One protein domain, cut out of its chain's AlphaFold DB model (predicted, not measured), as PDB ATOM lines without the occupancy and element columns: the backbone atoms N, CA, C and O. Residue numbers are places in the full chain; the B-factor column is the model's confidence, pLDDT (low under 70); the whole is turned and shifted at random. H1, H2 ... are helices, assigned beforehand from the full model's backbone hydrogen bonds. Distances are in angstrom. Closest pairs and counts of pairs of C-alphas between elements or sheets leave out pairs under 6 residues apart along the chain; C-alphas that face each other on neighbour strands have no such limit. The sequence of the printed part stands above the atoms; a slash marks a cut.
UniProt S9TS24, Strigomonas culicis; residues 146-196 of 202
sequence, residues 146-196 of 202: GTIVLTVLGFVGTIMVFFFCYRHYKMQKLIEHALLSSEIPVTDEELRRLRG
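What this domain is: This is residues 146 to 196 of the 202 residues of a protein of Strigomonas culicis (UniProt S9TS24). One long helix, H1, makes nearly the whole length of this rod, and after residue 181 the backbone folds back through a short link, with the short helix H2 running beside the last part of H1, like a hook. Residues 146 to 171 of H1 stand free. The printed part has 51 residues with two named helices, H1 then H2, and no named strand; the class is all helix. It is extended, with a radius of gyration of the C-alphas of 17.8 A and spans of 57 by 17 by 6 A.

How they stand to each other: Start with H1, residues 146 to 181, and go on over a short link of 6 residues to H2, residues 188 to 194. The two helices are close but not clearly touching: look at their closest C-alphas, those of Glu 176 and Leu 191, 7.6 A apart. They run opposite ways at a shallow tilt of 22 degrees. In H1 and H2 every O i to N i+4 pair is within hydrogen-bond range.

Where its parts are: Find C-alpha 146 at (108.380, 139.700, 83.310); from there H1 runs 51.9 A to C-alpha 181 at (118.876, 147.279, 133.578). H2 runs 10.2 A, ending at C-alpha 194 at (116.538, 134.249, 124.605).

The domain as a whole: The two C-alphas farthest apart, those of Gly 146 and Glu 183, are 56.8 A apart. The printed part has no cut. In the B-factor column, residues 176 to 196 of this model are under 70.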
ATOM      1  N   GLY A 146     108.189 140.649  82.214       75.94
ATOM      2  CA  GLY A 146     108.380 139.700  83.310       75.94
ATOM      3  C   GLY A 146     109.723 139.832  84.035       75.94
ATOM      4  O   GLY A 146     109.749 139.815  85.261       75.94
ATOM      5  N   THR A 147     110.835 140.017  83.319       79.19
ATOM      6  CA  THR A 147     112.167 140.211  83.922       79.19
ATOM      7  C   THR A 147     112.220 141.494  84.742       79.19
ATOM      8  O   THR A 147     112.702 141.462  85.871       79.19
ATOM      9  N   ILE A 148     111.667 142.592  84.215       79.25
ATOM     10  CA  ILE A 148     111.611 143.884  84.916       79.25
ATOM     11  C   ILE A 148     110.797 143.743  86.209       79.25
ATOM     12  O   ILE A 148     111.262 144.118  87.286       79.25
ATOM     13  N   VAL A 149     109.607 143.141  86.121       84.88
ATOM     14  CA  VAL A 149     108.727 142.927  87.279       84.88
ATOM     15  C   VAL A 149     109.392 142.032  88.328       84.88
ATOM     16  O   VAL A 149     109.370 142.372  89.510       84.88
ATOM     17  N   LEU A 150     110.046 140.941  87.919       86.31
ATOM     18  CA  LEU A 150     110.763 140.051  88.837       86.31
ATOM     19  C   LEU A 150     111.922 140.760  89.547       86.31
ATOM     20  O   LEU A 150     112.079 140.591  90.756       86.31
ATOM     21  N   THR A 151     112.696 141.593  88.844       86.56
ATOM     22  CA  THR A 151     113.770 142.376  89.479       86.56
ATOM     23  C   THR A 151     113.242 143.383  90.500       86.56
ATOM     24  O   THR A 151     113.812 143.502  91.584       86.56
ATOM     25  N   VAL A 152     112.126 144.063  90.211       89.06
ATOM     26  CA  VAL A 152     111.512 145.017  91.149       89.06
ATOM     27  C   VAL A 152     110.950 144.295  92.375       89.06
ATOM     28  O   VAL A 152     111.198 144.719  93.503       89.06
ATOM     29  N   LEU A 153     110.252 143.171  92.180       91.62
ATOM     30  CA  LEU A 153     109.729 142.363  93.286       91.62
ATOM     31  C   LEU A 153     110.851 141.807  94.171       91.62
ATOM     32  O   LEU A 153     110.737 141.852  95.394       91.62
ATOM     33  N   GLY A 154     111.956 141.347  93.576       90.00
ATOM     34  CA  GLY A 154     113.134 140.893  94.319       90.00
ATOM     35  C   GLY A 154     113.766 142.001  95.167       90.00
ATOM     36  O   GLY A 154     114.131 141.774  96.323       90.00
ATOM     37  N   PHE A 155     113.834 143.224  94.637       92.81
ATOM     38  CA  PHE A 155     114.352 144.380  95.369       92.81
ATOM     39  C   PHE A 155     113.449 144.782  96.548       92.81
ATOM     40  O   PHE A 155     113.924 144.997  97.660       92.81
ATOM     41  N   VAL A 156     112.129 144.812  96.345       93.75
ATOM     42  CA  VAL A 156     111.176 145.110  97.429       93.75
ATOM     43  C   VAL A 156     111.206 144.018  98.502       93.75
ATOM     44  O   VAL A 156     111.243 144.327  99.694       93.75
ATOM     45  N   GLY A 157     111.244 142.746  98.096       92.12
ATOM     46  CA  GLY A 157     111.305 141.611  99.017       92.12
ATOM     47  C   GLY A 157     112.553 141.636  99.900       92.12
ATOM     48  O   GLY A 157     112.451 141.484 101.117       92.12
ATOM     49  N   THR A 158     113.724 141.897  99.316       92.62
ATOM     50  CA  THR A 158     114.988 141.973 100.071       92.62
ATOM     51  C   THR A 158     115.002 143.121 101.081       92.62
ATOM     52  O   THR A 158     115.408 142.909 102.224       92.62
ATOM     53  N   ILE A 159     114.483 144.302 100.726       90.81
ATOM     54  CA  ILE A 159     114.353 145.434 101.664       90.81
ATOM     55  C   ILE A 159     113.404 145.099 102.819       90.81
ATOM     56  O   ILE A 159     113.711 145.404 103.972       90.81
ATOM     57  N   MET A 160     112.266 144.459 102.537       89.38
ATOM     58  CA  MET A 160     111.289 144.085 103.566       89.38
ATOM     59  C   MET A 160     111.864 143.074 104.559       89.38
ATOM     60  O   MET A 160     111.730 143.258 105.770       89.38
ATOM     61  N   VAL A 161     112.557 142.045 104.063       91.38
ATOM     62  CA  VAL A 161     113.244 141.061 104.913       91.38
ATOM     63  C   VAL A 161     114.327 141.742 105.748       91.38
ATOM     64  O   VAL A 161     114.404 141.505 106.952       91.38
ATOM     65  N   PHE A 162     115.115 142.642 105.156       88.88
ATOM     66  CA  PHE A 162     116.141 143.384 105.884       88.88
ATOM     67  C   PHE A 162     115.547 144.231 107.019       88.88
ATOM     68  O   PHE A 162     116.026 144.165 108.151       88.88
ATOM     69  N   PHE A 163     114.466 144.972 106.759       89.00
ATOM     70  CA  PHE A 163     113.773 145.752 107.788       89.00
ATOM     71  C   PHE A 163     113.190 144.878 108.896       89.00
ATOM     72  O   PHE A 163     113.272 145.247 110.070       89.00
ATOM     73  N   PHE A 164     112.611 143.730 108.543       85.31
ATOM     74  CA  PHE A 164     112.059 142.797 109.517       85.31
ATOM     75  C   PHE A 164     113.155 142.219 110.418       85.31
ATOM     76  O   PHE A 164     113.057 142.336 111.640       85.31
ATOM     77  N   CYS A 165     114.233 141.687 109.836       86.06
ATOM     78  CA  CYS A 165     115.366 141.150 110.588       86.06
ATOM     79  C   CYS A 165     116.036 142.228 111.450       86.06
ATOM     80  O   CYS A 165     116.348 141.978 112.611       86.06
ATOM     81  N   TYR A 166     116.196 143.449 110.933       86.19
ATOM     82  CA  TYR A 166     116.770 144.559 111.694       86.19
ATOM     83  C   TYR A 166     115.877 144.991 112.862       86.19
ATOM     84  O   TYR A 166     116.362 145.211 113.974       86.19
ATOM     85  N   ARG A 167     114.559 145.091 112.650       79.50
ATOM     86  CA  ARG A 167     113.606 145.423 113.718       79.50
ATOM     87  C   ARG A 167     113.556 144.325 114.775       79.50
ATOM     88  O   ARG A 167     113.500 144.648 115.959       79.50
ATOM     89  N   HIS A 168     113.601 143.060 114.361       81.12
ATOM     90  CA  HIS A 168     113.655 141.923 115.272       81.12
ATOM     91  C   HIS A 168     114.937 141.945 116.112       81.12
ATOM     92  O   HIS A 168     114.854 141.944 117.338       81.12
ATOM     93  N   TYR A 169     116.099 142.114 115.475       80.12
ATOM     94  CA  TYR A 169     117.387 142.257 116.158       80.12
ATOM     95  C   TYR A 169     117.402 143.440 117.139       80.12
ATOM     96  O   TYR A 169     117.852 143.316 118.277       80.12
ATOM     97  N   LYS A 170     116.856 144.596 116.740       80.31
ATOM     98  CA  LYS A 170     116.752 145.776 117.611       80.31
ATOM     99  C   LYS A 170     115.854 145.522 118.825       80.31
ATOM    100  O   LYS A 170     116.194 145.962 119.919       80.31
ATOM    101  N   MET A 171     114.727 144.829 118.647       74.38
ATOM    102  CA  MET A 171     113.837 144.453 119.752       74.38
ATOM    103  C   MET A 171     114.504 143.456 120.699       74.38
ATOM    104  O   MET A 171     114.442 143.665 121.905       74.38
ATOM    105  N   GLN A 172     115.193 142.435 120.175       74.06
ATOM    106  CA  GLN A 172     115.981 141.506 120.991       74.06
ATOM    107  C   GLN A 172     117.013 142.261 121.833       74.06
ATOM    108  O   GLN A 172     117.022 142.119 123.050       74.06
ATOM    109  N   LYS A 173     117.795 143.164 121.226       73.25
ATOM    110  CA  LYS A 173     118.771 143.979 121.966       73.25
ATOM    111  C   LYS A 173     118.151 144.897 123.019       73.25
ATOM    112  O   LYS A 173     118.750 145.105 124.067       73.25
ATOM    113  N   LEU A 174     116.987 145.489 122.747       74.81
ATOM    114  CA  LEU A 174     116.292 146.335 123.724       74.81
ATOM    115  C   LEU A 174     115.772 145.518 124.908       74.81
ATOM    116  O   LEU A 174     115.863 145.989 126.035       74.81
ATOM    117  N   ILE A 175     115.269 144.306 124.665       71.25
ATOM    118  CA  ILE A 175     114.842 143.381 125.720       71.25
ATOM    119  C   ILE A 175     116.050 142.922 126.543       71.25
ATOM    120  O   ILE A 175     115.987 142.974 127.765       71.25
ATOM    121  N   GLU A 176     117.168 142.564 125.905       67.94
ATOM    122  CA  GLU A 176     118.416 142.234 126.606       67.94
ATOM    123  C   GLU A 176     118.898 143.388 127.492       67.94
ATOM    124  O   GLU A 176     119.209 143.184 128.661       67.94
ATOM    125  N   HIS A 177     118.929 144.617 126.968       66.44
ATOM    126  CA  HIS A 177     119.312 145.785 127.760       66.44
ATOM    127  C   HIS A 177     118.312 146.099 128.878       66.44
ATOM    128  O   HIS A 177     118.739 146.493 129.958       66.44
ATOM    129  N   ALA A 178     117.011 145.912 128.646       61.84
ATOM    130  CA  ALA A 178     115.991 146.096 129.672       61.84
ATOM    131  C   ALA A 178     116.162 145.082 130.811       61.84
ATOM    132  O   ALA A 178     116.176 145.496 131.967       61.84
ATOM    133  N   LEU A 179     116.388 143.804 130.486       59.72
ATOM    134  CA  LEU A 179     116.669 142.733 131.448       59.72
ATOM    135  C   LEU A 179     117.953 142.997 132.244       59.72
ATOM    136  O   LEU A 179     117.960 142.801 133.451       59.72
ATOM    137  N   LEU A 180     119.007 143.501 131.594       60.75
ATOM    138  CA  LEU A 180     120.253 143.901 132.262       60.75
ATOM    139  C   LEU A 180     120.096 145.156 133.142       60.75
ATOM    140  O   LEU A 180     120.888 145.360 134.056       60.75
ATOM    141  N   SER A 181     119.119 146.024 132.846       58.94
ATOM    142  CA  SER A 181     118.876 147.279 133.578       58.94
ATOM    143  C   SER A 181     117.856 147.151 134.712       58.94
ATOM    144  O   SER A 181     117.878 147.949 135.644       58.94
ATOM    145  N   SER A 182     116.955 146.169 134.642       51.38
ATOM    146  CA  SER A 182     116.085 145.806 135.753       51.38
ATOM    147  C   SER A 182     116.884 144.958 136.737       51.38
ATOM    148  O   SER A 182     117.353 143.891 136.359       51.38
ATOM    149  N   GLU A 183     117.009 145.384 137.996       51.38
ATOM    150  CA  GLU A 183     117.590 144.603 139.109       51.38
ATOM    151  C   GLU A 183     116.717 143.386 139.499       51.38
ATOM    152  O   GLU A 183     116.459 143.117 140.671       51.38
ATOM    153  N   ILE A 184     116.212 142.644 138.518       55.41
ATOM    154  CA  ILE A 184     115.607 141.333 138.714       55.41
ATOM    155  C   ILE A 184     116.734 140.331 138.444       55.41
ATOM    156  O   ILE A 184     117.335 140.394 137.372       55.41
ATOM    157  N   PRO A 185     117.066 139.432 139.386       48.22
ATOM    158  CA  PRO A 185     118.129 138.457 139.189       48.22
ATOM    159  C   PRO A 185     117.669 137.421 138.160       48.22
ATOM    160  O   PRO A 185     117.065 136.407 138.503       48.22
ATOM    161  N   VAL A 186     117.912 137.707 136.886       54.47
ATOM    162  CA  VAL A 186     117.729 136.759 135.789       54.47
ATOM    163  C   VAL A 186     119.001 135.923 135.716       54.47
ATOM    164  O   VAL A 186     120.096 136.464 135.570       54.47
ATOM    165  N   THR A 187     118.874 134.610 135.886       60.00
ATOM    166  CA  THR A 187     119.995 133.671 135.790       60.00
ATOM    167  C   THR A 187     120.513 133.599 134.351       60.00
ATOM    168  O   THR A 187     119.733 133.671 133.399       60.00
ATOM    169  N   ASP A 188     121.828 133.418 134.182       60.06
ATOM    170  CA  ASP A 188     122.507 133.396 132.869       60.06
ATOM    171  C   ASP A 188     121.875 132.408 131.864       60.06
ATOM    172  O   ASP A 188     121.913 132.626 130.652       60.06
ATOM    173  N   GLU A 189     121.215 131.363 132.368       58.97
ATOM    174  CA  GLU A 189     120.517 130.344 131.583       58.97
ATOM    175  C   GLU A 189     119.290 130.881 130.817       58.97
ATOM    176  O   GLU A 189     119.012 130.469 129.688       58.97
ATOM    177  N   GLU A 190     118.560 131.845 131.385       60.38
ATOM    178  CA  GLU A 190     117.396 132.452 130.724       60.38
ATOM    179  C   GLU A 190     117.816 133.454 129.636       60.38
ATOM    180  O   GLU A 190     117.190 133.523 128.573       60.38
ATOM    181  N   LEU A 191     118.931 134.163 129.844       61.47
ATOM    182  CA  LEU A 191     119.552 135.034 128.837       61.47
ATOM    183  C   LEU A 191     120.081 134.233 127.638       61.47
ATOM    184  O   LEU A 191     119.954 134.671 126.491       61.47
ATOM    185  N   ARG A 192     120.619 133.036 127.886       62.62
ATOM    186  CA  ARG A 192     121.129 132.123 126.854       62.62
ATOM    187  C   ARG A 192     120.020 131.596 125.941       62.62
ATOM    188  O   ARG A 192     120.147 131.644 124.717       62.62
ATOM    189  N   ARG A 193     118.876 131.209 126.520       63.69
ATOM    190  CA  ARG A 193     117.689 130.757 125.768       63.69
ATOM    191  C   ARG A 193     117.064 131.855 124.907       63.69
ATOM    192  O   ARG A 193     116.617 131.576 123.797       63.69
ATOM    193  N   LEU A 194     117.060 133.106 125.371       61.00
ATOM    194  CA  LEU A 194     116.538 134.249 124.605       61.00
ATOM    195  C   LEU A 194     117.417 134.628 123.403       61.00
ATOM    196  O   LEU A 194     116.897 135.138 122.408       61.00
ATOM    197  N   ARG A 195     118.722 134.328 123.454       64.88
ATOM    198  CA  ARG A 195     119.649 134.455 122.314       64.88
ATOM    199  C   ARG A 195     119.507 133.350 121.270       64.88
ATOM    200  O   ARG A 195     120.107 133.452 120.204       64.88
ATOM    201  N   GLY A 196     118.696 132.327 121.545       58.38
ATOM    202  CA  GLY A 196     118.470 131.208 120.634       58.38
ATOM    203  C   GLY A 196     119.634 130.217 120.564       58.38
ATOM    204  O   GLY A 196     119.695 129.434 119.619       58.38
TER     205      GLY A 196